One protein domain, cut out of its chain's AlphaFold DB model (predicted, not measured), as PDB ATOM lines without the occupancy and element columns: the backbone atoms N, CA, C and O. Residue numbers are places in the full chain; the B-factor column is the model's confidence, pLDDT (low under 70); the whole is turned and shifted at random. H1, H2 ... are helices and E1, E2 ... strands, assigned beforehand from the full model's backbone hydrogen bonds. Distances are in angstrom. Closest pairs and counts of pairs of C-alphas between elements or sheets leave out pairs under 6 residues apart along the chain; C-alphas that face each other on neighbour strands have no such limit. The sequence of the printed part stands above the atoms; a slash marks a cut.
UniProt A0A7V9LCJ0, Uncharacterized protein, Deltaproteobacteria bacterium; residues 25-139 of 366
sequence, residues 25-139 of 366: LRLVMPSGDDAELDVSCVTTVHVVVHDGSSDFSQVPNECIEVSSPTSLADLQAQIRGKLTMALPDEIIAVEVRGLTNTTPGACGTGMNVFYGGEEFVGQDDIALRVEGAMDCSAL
ATOM      1  N   LEU A  25       1.523  43.750  31.364       93.25
ATOM      2  CA  LEU A  25       2.662  44.132  32.196       93.25
ATOM      3  C   LEU A  25       3.946  43.967  31.392       93.25
ATOM      4  O   LEU A  25       4.265  42.871  30.919       93.25
ATOM      5  N   ARG A  26       4.724  45.042  31.294       93.06
ATOM      6  CA  ARG A  26       6.016  45.040  30.618       93.06
ATOM      7  C   ARG A  26       7.121  45.404  31.589       93.06
ATOM      8  O   ARG A  26       7.193  46.522  32.079       93.06
ATOM      9  N   LEU A  27       8.042  44.470  31.800       92.75
ATOM     10  CA  LEU A  27       9.267  44.756  32.536       92.75
ATOM     11  C   LEU A  27      10.180  45.666  31.702       92.75
ATOM     12  O   LEU A  27      10.500  45.353  30.550       92.75
ATOM     13  N   VAL A  28      10.587  46.788  32.289       93.44
ATOM     14  CA  VAL A  28      11.596  47.698  31.746       93.44
ATOM     15  C   VAL A  28      12.904  47.407  32.461       93.44
ATOM     16  O   VAL A  28      13.062  47.735  33.636       93.44
ATOM     17  N   MET A  29      13.822  46.761  31.745       89.44
ATOM     18  CA  MET A  29      15.100  46.344  32.311       89.44
ATOM     19  C   MET A  29      16.024  47.530  32.572       89.44
ATOM     20  O   MET A  29      16.010  48.489  31.789       89.44
ATOM     21  N   PRO A  30      16.843  47.456  33.634       85.19
ATOM     22  CA  PRO A  30      17.877  48.442  33.879       85.19
ATOM     23  C   PRO A  30      18.888  48.468  32.724       85.19
ATOM     24  O   PRO A  30      19.044  47.513  31.960       85.19
ATOM     25  N   SER A  31      19.576  49.598  32.591       82.56
ATOM     26  CA  SER A  31      20.620  49.831  31.590       82.56
ATOM     27  C   SER A  31      21.920  50.249  32.271       82.56
ATOM     28  O   SER A  31      21.866  50.853  33.337       82.56
ATOM     29  N   GLY A  32      23.067  50.029  31.626       82.25
ATOM     30  CA  GLY A  32      24.374  50.341  32.218       82.25
ATOM     31  C   GLY A  32      24.834  49.238  33.169       82.25
ATOM     32  O   GLY A  32      24.550  48.073  32.904       82.25
ATOM     33  N   ASP A  33      25.518  49.602  34.253       70.00
ATOM     34  CA  ASP A  33      26.103  48.647  35.210       70.00
ATOM     35  C   ASP A  33      25.039  47.727  35.843       70.00
ATOM     36  O   ASP A  33      25.275  46.538  36.043       70.00
ATOM     37  N   ASP A  34      23.820  48.232  36.055       70.25
ATOM     38  CA  ASP A  34      22.703  47.453  36.608       70.25
ATOM     39  C   ASP A  34      22.131  46.414  35.616       70.25
ATOM     40  O   ASP A  34      21.364  45.534  36.009       70.25
ATOM     41  N   ALA A  35      22.492  46.477  34.326       77.62
ATOM     42  CA  ALA A  35      22.091  45.474  33.335       77.62
ATOM     43  C   ALA A  35      22.822  44.130  33.516       77.62
ATOM     44  O   ALA A  35      22.379  43.118  32.970       77.62
ATOM     45  N   GLU A  36      23.929  44.120  34.268       82.94
ATOM     46  CA  GLU A  36      24.748  42.933  34.537       82.94
ATOM     47  C   GLU A  36      24.291  42.140  35.771       82.94
ATOM     48  O   GLU A  36      24.957  41.180  36.149       82.94
ATOM     49  N   LEU A  37      23.153  42.503  36.377       87.81
ATOM     50  CA  LEU A  37      22.604  41.823  37.551       87.81
ATOM     51  C   LEU A  37      22.497  40.304  37.336       87.81
ATOM     52  O   LEU A  37      21.708  39.838  36.505       87.81
ATOM     53  N   ASP A  38      23.236  39.528  38.133       89.94
ATOM     54  CA  ASP A  38      23.104  38.074  38.128       89.94
ATOM     55  C   ASP A  38      21.796  37.667  38.817       89.94
ATOM     56  O   ASP A  38      21.605  37.884  40.016       89.94
ATOM     57  N   VAL A  39      20.903  37.041  38.048       92.62
ATOM     58  CA  VAL A  39      19.602  36.527  38.503       92.62
ATOM     59  C   VAL A  39      19.546  34.998  38.567       92.62
ATOM     60  O   VAL A  39      18.472  34.434  38.760       92.62
ATOM     61  N   SER A  40      20.683  34.305  38.452       92.69
ATOM     62  CA  SER A  40      20.774  32.835  38.378       92.69
ATOM     63  C   SER A  40      20.158  32.077  39.556       92.69
ATOM     64  O   SER A  40      19.764  30.916  39.418       92.69
ATOM     65  N   CYS A  41      20.044  32.733  40.709       90.62
ATOM     66  CA  CYS A  41      19.424  32.211  41.921       90.62
ATOM     67  C   CYS A  41      17.917  32.501  42.041       90.62
ATOM     68  O   CYS A  41      17.282  32.007  42.976       90.62
ATOM     69  N   VAL A  42      17.327  33.269  41.117       93.19
ATOM     70  CA  VAL A  42      15.880  33.510  41.079       93.19
ATOM     71  C   VAL A  42      15.171  32.236  40.638       93.19
ATOM     72  O   VAL A  42      15.443  31.685  39.572       93.19
ATOM     73  N   THR A  43      14.222  31.783  41.452       93.50
ATOM     74  CA  THR A  43      13.398  30.595  41.171       93.50
ATOM     75  C   THR A  43      11.913  30.932  41.080       93.50
ATOM     76  O   THR A  43      11.115  30.135  40.588       93.50
ATOM     77  N   THR A  44      11.509  32.123  41.525       94.19
ATOM     78  CA  THR A  44      10.119  32.577  41.477       94.19
ATOM     79  C   THR A  44      10.055  34.063  41.152       94.19
ATOM     80  O   THR A  44      10.821  34.853  41.694       94.19
ATOM     81  N   VAL A  45       9.117  34.450  40.291       94.62
ATOM     82  CA  VAL A  45       8.717  35.844  40.082       94.62
ATOM     83  C   VAL A  45       7.355  36.048  40.728       94.62
ATOM     84  O   VAL A  45       6.380  35.422  40.326       94.62
ATOM     85  N   HIS A  46       7.301  36.892  41.749       94.19
ATOM     86  CA  HIS A  46       6.100  37.233  42.499       94.19
ATOM     87  C   HIS A  46       5.532  38.550  41.969       94.19
ATOM     88  O   HIS A  46       6.243  39.552  41.927       94.19
ATOM     89  N   VAL A  47       4.272  38.543  41.547       94.75
ATOM     90  CA  VAL A  47       3.536  39.725  41.088       94.75
ATOM     91  C   VAL A  47       2.465  40.054  42.114       94.75
ATOM     92  O   VAL A  47       1.699  39.174  42.495       94.75
ATOM     93  N   VAL A  48       2.408  41.313  42.541       93.75
ATOM     94  CA  VAL A  48       1.459  41.831  43.532       93.75
ATOM     95  C   VAL A  48       0.677  42.978  42.901       93.75
ATOM     96  O   VAL A  48       1.271  43.876  42.305       93.75
ATOM     97  N   VAL A  49      -0.648  42.957  43.021       94.31
ATOM     98  CA  VAL A  49      -1.528  44.042  42.574       94.31
ATOM     99  C   VAL A  49      -2.160  44.688  43.789       94.31
ATOM    100  O   VAL A  49      -2.974  44.075  44.469       94.31
ATOM    101  N   HIS A  50      -1.783  45.935  44.040       93.00
ATOM    102  CA  HIS A  50      -2.241  46.711  45.182       93.00
ATOM    103  C   HIS A  50      -3.558  47.405  44.847       93.00
ATOM    104  O   HIS A  50      -3.662  48.066  43.814       93.00
ATOM    105  N   ASP A  51      -4.541  47.282  45.733       90.00
ATOM    106  CA  ASP A  51      -5.900  47.834  45.613       90.00
ATOM    107  C   ASP A  51      -6.197  48.928  46.661       90.00
ATOM    108  O   ASP A  51      -7.328  49.382  46.794       90.00
ATOM    109  N   GLY A  52      -5.182  49.347  47.427       85.06
ATOM    110  CA  GLY A  52      -5.326  50.294  48.538       85.06
ATOM    111  C   GLY A  52      -5.771  49.653  49.854       85.06
ATOM    112  O   GLY A  52      -5.901  50.352  50.861       85.06
ATOM    113  N   SER A  53      -5.972  48.331  49.886       85.69
ATOM    114  CA  SER A  53      -6.235  47.601  51.121       85.69
ATOM    115  C   SER A  53      -5.052  47.701  52.085       85.69
ATOM    116  O   SER A  53      -3.900  47.465  51.727       85.69
ATOM    117  N   SER A  54      -5.350  47.980  53.356       77.88
ATOM    118  CA  SER A  54      -4.372  47.882  54.445       77.88
ATOM    119  C   SER A  54      -4.102  46.433  54.876       77.88
ATOM    120  O   SER A  54      -3.190  46.186  55.664       77.88
ATOM    121  N   ASP A  55      -4.925  45.477  54.431       80.81
ATOM    122  CA  ASP A  55      -4.747  44.054  54.712       80.81
ATOM    123  C   ASP A  55      -3.927  43.390  53.600       80.81
ATOM    124  O   ASP A  55      -4.464  42.860  52.624       80.81
ATOM    125  N   PHE A  56      -2.607  43.381  53.790       75.06
ATOM    126  CA  PHE A  56      -1.651  42.764  52.868       75.06
ATOM    127  C   PHE A  56      -1.884  41.264  52.637       75.06
ATOM    128  O   PHE A  56      -1.394  40.726  51.647       75.06
ATOM    129  N   SER A  57      -2.630  40.574  53.510       77.75
ATOM    130  CA  SER A  57      -2.945  39.152  53.317       77.75
ATOM    131  C   SER A  57      -4.000  38.906  52.234       77.75
ATOM    132  O   SER A  57      -4.118  37.783  51.742       77.75
ATOM    133  N   GLN A  58      -4.747  39.946  51.848       81.38
ATOM    134  CA  GLN A  58      -5.801  39.879  50.833       81.38
ATOM    135  C   GLN A  58      -5.401  40.506  49.499       81.38
ATOM    136  O   GLN A  58      -6.157  40.396  48.535       81.38
ATOM    137  N   VAL A  59      -4.223  41.130  49.432       86.62
ATOM    138  CA  VAL A  59      -3.732  41.778  48.216       86.62
ATOM    139  C   VAL A  59      -3.541  40.713  47.128       86.62
ATOM    140  O   VAL A  59      -2.782  39.758  47.344       86.62
ATOM    141  N   PRO A  60      -4.220  40.839  45.969       90.69
ATOM    142  CA  PRO A  60      -4.084  39.891  44.872       90.69
ATOM    143  C   PRO A  60      -2.622  39.714  44.470       90.69
ATOM    144  O   PRO A  60      -1.908  40.678  44.190       90.69
ATOM    145  N   ASN A  61      -2.169  38.463  44.451       92.88
ATOM    146  CA  ASN A  61      -0.819  38.123  44.040       92.88
ATOM    147  C   ASN A  61      -0.765  36.781  43.307       92.88
ATOM    148  O   ASN A  61      -1.625  35.915  43.479       92.88
ATOM    149  N   GLU A  62       0.264  36.617  42.483       93.44
ATOM    150  CA  GLU A  62       0.556  35.381  41.766       93.44
ATOM    151  C   GLU A  62       2.068  35.155  41.711       93.44
ATOM    152  O   GLU A  62       2.858  36.094  41.598       93.44
ATOM    153  N   CYS A  63       2.479  33.891  41.776       93.44
ATOM    154  CA  CYS A  63       3.872  33.494  41.646       93.44
ATOM    155  C   CYS A  63       4.082  32.667  40.383       93.44
ATOM    156  O   CYS A  63       3.371  31.698  40.127       93.44
ATOM    157  N   ILE A  64       5.110  33.028  39.622       94.12
ATOM    158  CA  ILE A  64       5.519  32.355  38.396       94.12
ATOM    159  C   ILE A  64       6.850  31.662  38.662       94.12
ATOM    160  O   ILE A  64       7.858  32.315  38.935       94.12
ATOM    161  N   GLU A  65       6.873  30.337  38.563       93.69
ATOM    162  CA  GLU A  65       8.119  29.577  38.657       93.69
ATOM    163  C   GLU A  65       8.993  29.802  37.415       93.69
ATOM    164  O   GLU A  65       8.523  29.775  36.266       93.69
ATOM    165  N   VAL A  66      10.287  30.004  37.656       93.88
ATOM    166  CA  VAL A  66      11.321  30.154  36.626       93.88
ATOM    167  C   VAL A  66      12.435  29.142  36.866       93.88
ATOM    168  O   VAL A  66      12.694  28.725  37.992       93.88
ATOM    169  N   SER A  67      13.079  28.694  35.794       91.56
ATOM    170  CA  SER A  67      14.112  27.661  35.841       91.56
ATOM    171  C   SER A  67      15.462  28.269  35.484       91.56
ATOM    172  O   SER A  67      15.782  28.406  34.306       91.56
ATOM    173  N   SER A  68      16.233  28.623  36.518       88.31
ATOM    174  CA  SER A  68      17.635  29.066  36.427       88.31
ATOM    175  C   SER A  68      17.885  30.118  35.333       88.31
ATOM    176  O   SER A  68      18.625  29.847  34.385       88.31
ATOM    177  N   PRO A  69      17.253  31.302  35.425       94.31
ATOM    178  CA  PRO A  69      17.421  32.345  34.424       94.31
ATOM    179  C   PRO A  69      18.868  32.840  34.400       94.31
ATOM    180  O   PRO A  69      19.471  33.106  35.431       94.31
ATOM    181  N   THR A  70      19.430  32.993  33.210       90.31
ATOM    182  CA  THR A  70      20.831  33.414  33.016       90.31
ATOM    183  C   THR A  70      21.001  34.927  32.884       90.31
ATOM    184  O   THR A  70      22.119  35.430  32.878       90.31
ATOM    185  N   SER A  71      19.896  35.658  32.735       90.12
ATOM    186  CA  SER A  71      19.843  37.118  32.628       90.12
ATOM    187  C   SER A  71      18.419  37.616  32.886       90.12
ATOM    188  O   SER A  71      17.460  36.841  32.829       90.12
ATOM    189  N   LEU A  72      18.255  38.926  33.080       90.19
ATOM    190  CA  LEU A  72      16.933  39.555  33.163       90.19
ATOM    191  C   LEU A  72      16.093  39.372  31.882       90.19
ATOM    192  O   LEU A  72      14.877  39.200  31.956       90.19
ATOM    193  N   ALA A  73      16.727  39.349  30.706       90.25
ATOM    194  CA  ALA A  73      16.037  39.115  29.435       90.25
ATOM    195  C   ALA A  73      15.526  37.668  29.304       90.25
ATOM    196  O   ALA A  73      14.405  37.446  28.842       90.25
ATOM    197  N   ASP A  74      16.328  36.691  29.738       94.00
ATOM    198  CA  ASP A  74      15.930  35.281  29.827       94.00
ATOM    199  C   ASP A  74      14.767  35.113  30.816       94.00
ATOM    200  O   ASP A  74      13.720  34.574  30.461       94.00
ATOM    201  N   LEU A  75      14.877  35.704  32.011       94.44
ATOM    202  CA  LEU A  75      13.791  35.726  32.991       94.44
ATOM    203  C   LEU A  75      12.491  36.294  32.401       94.44
ATOM    204  O   LEU A  75      11.435  35.675  32.536       94.44
ATOM    205  N   GLN A  76      12.555  37.427  31.694       93.62
ATOM    206  CA  GLN A  76      11.384  38.022  31.046       93.62
ATOM    207  C   GLN A  76      10.764  37.090  29.997       93.62
ATOM    208  O   GLN A  76       9.537  36.999  29.897       93.62
ATOM    209  N   ALA A  77      11.585  36.379  29.221       94.69
ATOM    210  CA  ALA A  77      11.105  35.384  28.271       94.69
ATOM    211  C   ALA A  77      10.420  34.203  28.979       94.69
ATOM    212  O   ALA A  77       9.386  33.731  28.506       94.69
ATOM    213  N   GLN A  78      10.949  33.765  30.126       95.44
ATOM    214  CA  GLN A  78      10.388  32.661  30.904       95.44
ATOM    215  C   GLN A  78       9.038  32.987  31.547       95.44
ATOM    216  O   GLN A  78       8.229  32.072  31.693       95.44
ATOM    217  N   ILE A  79       8.775  34.240  31.930       95.38
ATOM    218  CA  ILE A  79       7.502  34.638  32.563       95.38
ATOM    219  C   ILE A  79       6.441  35.130  31.570       95.38
ATOM    220  O   ILE A  79       5.267  35.249  31.926       95.38
ATOM    221  N   ARG A  80       6.829  35.428  30.323       94.75
ATOM    222  CA  ARG A  80       5.922  35.984  29.311       94.75
ATOM    223  C   ARG A  80       4.693  35.089  29.118       94.75
ATOM    224  O   ARG A  80       4.814  33.916  28.772       94.75
ATOM    225  N   GLY A  81       3.510  35.681  29.286       91.38
ATOM    226  CA  GLY A  81       2.222  35.015  29.071       91.38
ATOM    227  C   GLY A  81       1.842  33.979  30.134       91.38
ATOM    228  O   GLY A  81       0.912  33.214  29.899       91.38
ATOM    229  N   LYS A  82       2.554  33.923  31.270       93.69
ATOM    230  CA  LYS A  82       2.256  32.985  32.363       93.69
ATOM    231  C   LYS A  82       1.392  33.565  33.485       93.69
ATOM    232  O   LYS A  82       0.874  32.785  34.270       93.69
ATOM    233  N   LEU A  83       1.250  34.887  33.566       91.38
ATOM    234  CA  LEU A  83       0.413  35.542  34.572       91.38
ATOM    235  C   LEU A  83      -1.070  35.363  34.214       91.38
ATOM    236  O   LEU A  83      -1.475  35.720  33.106       91.38
ATOM    237  N   THR A  84      -1.862  34.818  35.136       87.94
ATOM    238  CA  THR A  84      -3.284  34.481  34.933       87.94
ATOM    239  C   THR A  84      -4.208  35.012  36.035       87.94
ATOM    240  O   THR A  84      -5.337  34.550  36.202       87.94
ATOM    241  N   MET A  85      -3.750  36.017  36.777       88.75
ATOM    242  CA  MET A  85      -4.463  36.603  37.903       88.75
ATOM    243  C   MET A  85      -5.710  37.397  37.491       88.75
ATOM    244  O   MET A  85      -5.705  38.174  36.534       88.75
ATOM    245  N   ALA A  86      -6.780  37.240  38.274       87.81
ATOM    246  CA  ALA A  86      -7.934  38.127  38.229       87.81
ATOM    247  C   ALA A  86      -7.574  39.466  38.883       87.81
ATOM    248  O   ALA A  86      -7.157  39.496  40.040       87.81
ATOM    249  N   LEU A  87      -7.755  40.563  38.153       88.12
ATOM    250  CA  LEU A  87      -7.520  41.893  38.698       88.12
ATOM    251  C   LEU A  87      -8.689  42.320  39.605       88.12
ATOM    252  O   LEU A  87      -9.842  42.004  39.285       88.12
ATOM    253  N   PRO A  88      -8.415  43.017  40.720       89.25
ATOM    254  CA  PRO A  88      -9.457  43.646  41.522       89.25
ATOM    255  C   PRO A  88     -10.140  44.785  40.742       89.25
ATOM    256  O   PRO A  88      -9.605  45.290  39.754       89.25
ATOM    257  N   ASP A  89     -11.336  45.181  41.192       87.94
ATOM    258  CA  ASP A  89     -12.085  46.302  40.598       87.94
ATOM    259  C   ASP A  89     -11.323  47.635  40.747       87.94
ATOM    260  O   ASP A  89     -11.387  48.497  39.868       87.94
ATOM    261  N   GLU A  90     -10.586  47.783  41.851       89.62
ATOM    262  CA  GLU A  90      -9.738  48.931  42.161       89.62
ATOM    263  C   GLU A  90      -8.277  48.478  42.178       89.62
ATOM    264  O   GLU A  90      -7.913  47.546  42.885       89.62
ATOM    265  N   ILE A  91      -7.441  49.126  41.369       92.31
ATOM    266  CA  ILE A  91      -5.996  48.896  41.306       92.31
ATOM    267  C   ILE A  91      -5.352  50.264  41.489       92.31
ATOM    268  O   ILE A  91      -5.739  51.212  40.806       92.31
ATOM    269  N   ILE A  92      -4.385  50.373  42.392       93.38
ATOM    270  CA  ILE A  92      -3.619  51.604  42.613       93.38
ATOM    271  C   ILE A  92      -2.164  51.450  42.177       93.38
ATOM    272  O   ILE A  92      -1.546  52.418  41.745       93.38
ATOM    273  N   ALA A  93      -1.615  50.236  42.231       94.75
ATOM    274  CA  ALA A  93      -0.250  49.964  41.805       94.75
ATOM    275  C   ALA A  93      -0.043  48.483  41.487       94.75
ATOM    276  O   ALA A  93      -0.779  47.612  41.956       94.75
ATOM    277  N   VAL A  94       1.005  48.196  40.723       94.69
ATOM    278  CA  VAL A  94       1.465  46.831  40.458       94.69
ATOM    279  C   VAL A  94       2.936  46.730  40.812       94.69
ATOM    280  O   VAL A  94       3.712  47.637  40.527       94.69
ATOM    281  N   GLU A  95       3.317  45.619  41.427       94.31
ATOM    282  CA  GLU A  95       4.678  45.328  41.848       94.31
ATOM    283  C   GLU A  95       5.111  43.943  41.352       94.31
ATOM    284  O   GLU A  95       4.317  43.007  41.274       94.31
ATOM    285  N   VAL A  96       6.393  43.802  41.030       94.75
ATOM    286  CA  VAL A  96       7.040  42.541  40.669       94.75
ATOM    287  C   VAL A  96       8.298  42.343  41.506       94.75
ATOM    288  O   VAL A  96       9.034  43.292  41.770       94.75
ATOM    289  N   ARG A  97       8.562  41.103  41.917       93.75
ATOM    290  CA  ARG A  97       9.739  40.715  42.700       93.75
ATOM    291  C   ARG A  97      10.331  39.417  42.167       93.75
ATOM    292  O   ARG A  97       9.604  38.451  41.958       93.75
ATOM    293  N   GLY A  98      11.642  39.366  41.985       93.69
ATOM    294  CA  GLY A  98      12.382  38.129  41.748       93.69
ATOM    295  C   GLY A  98      12.883  37.556  43.058       93.69
ATOM    296  O   GLY A  98      13.667  38.208  43.738       93.69
ATOM    297  N   LEU A  99      12.454  36.350  43.412       91.75
ATOM    298  CA  LEU A  99      12.737  35.733  44.703       91.75
ATOM    299  C   LEU A  99      13.594  34.471  44.562       91.75
ATOM    300  O   LEU A  99      13.380  33.643  43.669       91.75
ATOM    301  N   THR A 100      14.517  34.279  45.507       88.00
ATOM    302  CA  THR A 100      15.161  32.983  45.750       88.00
ATOM    303  C   THR A 100      14.203  32.120  46.573       88.00
ATOM    304  O   THR A 100      14.247  32.111  47.804       88.00
ATOM    305  N   ASN A 101      13.266  31.428  45.939       75.12
ATOM    306  CA  ASN A 101      12.327  30.606  46.687       75.12
ATOM    307  C   ASN A 101      13.043  29.386  47.280       75.12
ATOM    308  O   ASN A 101      13.538  28.527  46.548       75.12
ATOM    309  N   THR A 102      13.107  29.320  48.609       62.06
ATOM    310  CA  THR A 102      13.673  28.183  49.349       62.06
ATOM    311  C   THR A 102      12.631  27.105  49.641       62.06
ATOM    312  O   THR A 102      12.996  26.002  50.044       62.06
ATOM    313  N   THR A 103      11.342  27.408  49.442       70.50
ATOM    314  CA  THR A 103      10.225  26.526  49.782       70.50
ATOM    315  C   THR A 103       9.321  26.349  48.559       70.50
ATOM    316  O   THR A 103       8.531  27.238  48.247       70.50
ATOM    317  N   PRO A 104       9.392  25.202  47.860       64.50
ATOM    318  CA  PRO A 104       8.561  24.950  46.684       64.50
ATOM    319  C   PRO A 104       7.073  25.222  46.955       64.50
ATOM    320  O   PRO A 104       6.519  24.730  47.939       64.50
ATOM    321  N   GLY A 105       6.434  26.015  46.090       66.75
ATOM    322  CA  GLY A 105       5.016  26.374  46.195       66.75
ATOM    323  C   GLY A 105       4.663  27.472  47.207       66.75
ATOM    324  O   GLY A 105       3.505  27.883  47.252       66.75
ATOM    325  N   ALA A 106       5.613  27.982  47.999       76.31
ATOM    326  CA  ALA A 106       5.373  29.152  48.842       76.31
ATOM    327  C   ALA A 106       5.524  30.431  48.008       76.31
ATOM    328  O   ALA A 106       6.601  30.719  47.483       76.31
ATOM    329  N   CYS A 107       4.434  31.182  47.851       81.50
ATOM    330  CA  CYS A 107       4.467  32.466  47.161       81.50
ATOM    331  C   CYS A 107       4.951  33.572  48.106       81.50
ATOM    332  O   CYS A 107       4.623  33.563  49.292       81.50
ATOM    333  N   GLY A 108       5.760  34.503  47.596       78.75
ATOM    334  CA  GLY A 108       6.247  35.647  48.373       78.75
ATOM    335  C   GLY A 108       7.328  35.336  49.415       78.75
ATOM    336  O   GLY A 108       7.665  36.212  50.204       78.75
ATOM    337  N   THR A 109       7.890  34.123  49.431       80.06
ATOM    338  CA  THR A 109       8.993  33.767  50.335       80.06
ATOM    339  C   THR A 109      10.325  33.709  49.604       80.06
ATOM    340  O   THR A 109      10.401  33.191  48.489       80.06
ATOM    341  N   GLY A 110      11.389  34.162  50.266       83.06
ATOM    342  CA  GLY A 110      12.749  34.103  49.741       83.06
ATOM    343  C   GLY A 110      13.399  35.472  49.622       83.06
ATOM    344  O   GLY A 110      12.757  36.499  49.801       83.06
ATOM    345  N   MET A 111      14.693  35.486  49.318       83.88
ATOM    346  CA  MET A 111      15.445  36.726  49.164       83.88
ATOM    347  C   MET A 111      15.052  37.427  47.870       83.88
ATOM    348  O   MET A 111      15.019  36.803  46.811       83.88
ATOM    349  N   ASN A 112      14.802  38.729  47.958       88.69
ATOM    350  CA  ASN A 112      14.473  39.545  46.804       88.69
ATOM    351  C   ASN A 112      15.745  39.958  46.044       88.69
ATOM    352  O   ASN A 112      16.568  40.715  46.551       88.69
ATOM    353  N   VAL A 113      15.909  39.428  44.836       90.19
ATOM    354  CA  VAL A 113      17.037  39.690  43.931       90.19
ATOM    355  C   VAL A 113      16.794  40.965  43.126       90.19
ATOM    356  O   VAL A 113      17.703  41.769  42.950       90.19
ATOM    357  N   PHE A 114      15.558  41.190  42.683       91.88
ATOM    358  CA  PHE A 114      15.148  42.403  41.979       91.88
ATOM    359  C   PHE A 114      13.691  42.736  42.279       91.88
ATOM    360  O   PHE A 114      12.863  41.847  42.472       91.88
ATOM    361  N   TYR A 115      13.356  44.012  42.211       92.25
ATOM    362  CA  TYR A 115      12.000  44.513  42.367       92.25
ATOM    363  C   TYR A 115      11.650  45.458  41.224       92.25
ATOM    364  O   TYR A 115      12.516  45.967  40.520       92.25
ATOM    365  N   GLY A 116      10.365  45.700  41.033       92.50
ATOM    366  CA  GLY A 116       9.869  46.761  40.176       92.50
ATOM    367  C   GLY A 116       8.445  47.102  40.560       92.50
ATOM    368  O   GLY A 116       7.723  46.252  41.073       92.50
ATOM    369  N   GLY A 117       8.037  48.339  40.332       93.06
ATOM    370  CA  GLY A 117       6.694  48.790  40.661       93.06
ATOM    371  C   GLY A 117       6.312  50.006  39.840       93.06
ATOM    372  O   GLY A 117       7.196  50.705  39.350       93.06
ATOM    373  N   GLU A 118       5.013  50.211  39.659       94.81
ATOM    374  CA  GLU A 118       4.461  51.371  38.962       94.81
ATOM    375  C   GLU A 118       3.031  51.644  39.439       94.81
ATOM    376  O   GLU A 118       2.297  50.721  39.817       94.81
ATOM    377  N   GLU A 119       2.633  52.911  39.398       93.69
ATOM    378  CA  GLU A 119       1.265  53.326  39.698       93.69
ATOM    379  C   GLU A 119       0.290  52.912  38.595       93.69
ATOM    380  O   GLU A 119       0.591  52.933  37.396       93.69
ATOM    381  N   PHE A 120      -0.930  52.582  39.001       92.69
ATOM    382  CA  PHE A 120      -2.030  52.350  38.085       92.69
ATOM    383  C   PHE A 120      -2.956  53.560  38.041       92.69
ATOM    384  O   PHE A 120      -3.678  53.865  38.983       92.69
ATOM    385  N   VAL A 121      -2.981  54.218  36.889       91.69
ATOM    386  CA  VAL A 121      -3.827  55.374  36.575       91.69
ATOM    387  C   VAL A 121      -4.884  55.034  35.515       91.69
ATOM    388  O   VAL A 121      -5.411  55.915  34.835       91.69
ATOM    389  N   GLY A 122      -5.211  53.746  35.360       89.94
ATOM    390  CA  GLY A 122      -6.216  53.264  34.411       89.94
ATOM    391  C   GLY A 122      -5.688  52.936  33.013       89.94
ATOM    392  O   GLY A 122      -6.498  52.822  32.093       89.94
ATOM    393  N   GLN A 123      -4.374  52.794  32.842       92.25
ATOM    394  CA  GLN A 123      -3.722  52.397  31.592       92.25
ATOM    395  C   GLN A 123      -3.868  50.894  31.296       92.25
ATOM    396  O   GLN A 123      -3.981  50.086  32.211       92.25
ATOM    397  N   ASP A 124      -3.835  50.511  30.017       89.62
ATOM    398  CA  ASP A 124      -3.926  49.098  29.605       89.62
ATOM    399  C   ASP A 124      -2.541  48.419  29.449       89.62
ATOM    400  O   ASP A 124      -2.475  47.202  29.323       89.62
ATOM    401  N   ASP A 125      -1.438  49.181  29.490       92.31
ATOM    402  CA  ASP A 125      -0.041  48.694  29.525       92.31
ATOM    403  C   ASP A 125       0.699  49.369  30.688       92.31
ATOM    404  O   ASP A 125       0.746  50.600  30.759       92.31
ATOM    405  N   ILE A 126       1.272  48.578  31.594       93.75
ATOM    406  CA  ILE A 126       2.066  49.046  32.732       93.75
ATOM    407  C   ILE A 126       3.532  48.676  32.514       93.75
ATOM    408  O   ILE A 126       3.918  47.503  32.503       93.75
ATOM    409  N   ALA A 127       4.373  49.702  32.416       94.12
ATOM    410  CA  ALA A 127       5.813  49.562  32.282       94.12
ATOM    411  C   ALA A 127       6.485  49.526  33.665       94.12
ATOM    412  O   ALA A 127       6.797  50.564  34.233       94.12
ATOM    413  N   LEU A 128       6.740  48.331  34.197       93.81
ATOM    414  CA  LEU A 128       7.366  48.134  35.505       93.81
ATOM    415  C   LEU A 128       8.885  48.287  35.395       93.81
ATOM    416  O   LEU A 128       9.558  47.415  34.838       93.81
ATOM    417  N   ARG A 129       9.442  49.379  35.928       91.94
ATOM    418  CA  ARG A 129      10.900  49.562  35.989       91.94
ATOM    419  C   ARG A 129      11.512  48.590  36.987       91.94
ATOM    420  O   ARG A 129      11.177  48.641  38.167       91.94
ATOM    421  N   VAL A 130      12.410  47.739  36.496       91.00
ATOM    422  CA  VAL A 130      13.129  46.757  37.305       91.00
ATOM    423  C   VAL A 130      14.418  47.364  37.845       91.00
ATOM    424  O   VAL A 130      15.201  47.949  37.100       91.00
ATOM    425  N   GLU A 131      14.647  47.163  39.134       89.88
ATOM    426  CA  GLU A 131      15.866  47.498  39.858       89.88
ATOM    427  C   GLU A 131      16.349  46.267  40.617       89.88
ATOM    428  O   GLU A 131      15.553  45.486  41.144       89.88
ATOM    429  N   GLY A 132      17.663  46.066  40.677       86.69
ATOM    430  CA  GLY A 132      18.204  44.996  41.501       86.69
ATOM    431  C   GLY A 132      18.205  45.383  42.978       86.69
ATOM    432  O   GLY A 132      18.490  46.517  43.355       86.69
ATOM    433  N   ALA A 133      17.910  44.412  43.828       85.56
ATOM    434  CA  ALA A 133      18.099  44.517  45.266       85.56
ATOM    435  C   ALA A 133      19.391  43.816  45.699       85.56
ATOM    436  O   ALA A 133      20.110  44.348  46.549       85.56
ATOM    437  N   MET A 134      19.694  42.654  45.112       84.50
ATOM    438  CA  MET A 134      20.840  41.808  45.451       84.50
ATOM    439  C   MET A 134      21.347  41.044  44.234       84.50
ATOM    440  O   MET A 134      20.564  40.680  43.368       84.50
ATOM    441  N   ASP A 135      22.641  40.735  44.224       84.81
ATOM    442  CA  ASP A 135      23.278  39.962  43.156       84.81
ATOM    443  C   ASP A 135      23.451  38.477  43.538       84.81
ATOM    444  O   ASP A 135      23.998  38.149  44.600       84.81
ATOM    445  N   CYS A 136      22.996  37.564  42.671       86.81
ATOM    446  CA  CYS A 136      23.061  36.121  42.912       86.81
ATOM    447  C   CYS A 136      24.486  35.563  43.006       86.81
ATOM    448  O   CYS A 136      24.724  34.635  43.786       86.81
ATOM    449  N   SER A 137      25.448  36.133  42.283       84.00
ATOM    450  CA  SER A 137      26.844  35.697  42.349       84.00
ATOM    451  C   SER A 137      27.440  36.001  43.724       84.00
ATOM    452  O   SER A 137      28.177  35.196  44.302       84.00
ATOM    453  N   ALA A 138      27.041  37.133  44.308       74.75
ATOM    454  CA  ALA A 138      27.486  37.550  45.624       74.75
ATOM    455  C   ALA A 138      26.865  36.691  46.741       74.75
ATOM    456  O   ALA A 138      27.521  36.464  47.758       74.75
ATOM    457  N   LEU A 139      25.649  36.166  46.540       73.81
ATOM    458  CA  LEU A 139      25.016  35.211  47.458       73.81
ATOM    459  C   LEU A 139      25.761  33.871  47.518       73.81
ATOM    460  O   LEU A 139      25.900  33.288  48.588       73.81
TER     461      LEU A 139
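This is residues 25 to 139 of the 366 residues of an uncharacterized protein of Deltaproteobacteria bacterium (UniProt A0A7V9LCJ0). One six-stranded sheet curls like part of a barrel, and helix H2 lies by its open side, between the edge strands E1 and E3. Short helices H1 and H3 only graze the sheet. The printed part has 115 residues, with E1 H1 E2 E3 H2 E4 E5 E6 H3 along it; the mixed sheet runs E1 E6 E5 E4 E2 E3, and the class is mixed, helices and strands. It is compact, with a radius of gyration of the C-alphas of 13.7 A, and rounded, spanning 40 by 32 by 24 A.

E1, residues 25 to 28, is parallel to E6, residues 125 to 132; N 26 and O 126 are 2.9 A apart. E4, residues 93 to 100, E5, residues 111 to 119, and E6 form two hairpins and a meander, each strand the antiparallel neighbour of the one before, with N 96 to O 116 at 2.8 A and N 131 to O 115 at 2.8 A. E2, residues 44 to 50, is antiparallel to E4, with N 46 to O 97 at 2.8 A, and forms a hairpin with E3, residues 61 to 65, with N 45 to O 64 at 2.8 A. H2, residues 72 to 79, is on the sheet, height 7.6 A, over none of its strands; its closest C-alphas to E3 are those of Ile 79 and Ile 64, 6.6 A. E3, H2 and E4 form a split strand-helix-strand unit, two same-way strands with E2 between them, its crossover right-handed. H1, residues 32 to 36, grazes the sheet with residues 34 to 36; H3, residues 136 to 139, only just grazes it, with 5 pairs of C-alphas within 10 A. H2 has every O i to N i+4 pair within hydrogen-bond range, H1 0 of 1 but 2 of 2 O i to N i+3 pairs; H3 is too short for an i+4 pair.

E1 begins at C-alpha 25 (2.662, 44.132, 32.196). E2 is 19.1 A long, E4 23.3 A, E5 23.8 A, E6 22.1 A and H2 10.7 A. H3 ends at C-alpha 139 (25.016, 35.211, 47.458).

The C-alphas farthest apart, those of Asp 89 and Ala 138, are 40.8 A apart. The printed part has no cut; the link from H2 to E4 is long. Mean pLDDT of the printed part is 88.3, with residues 102, 104 and 105 under 70.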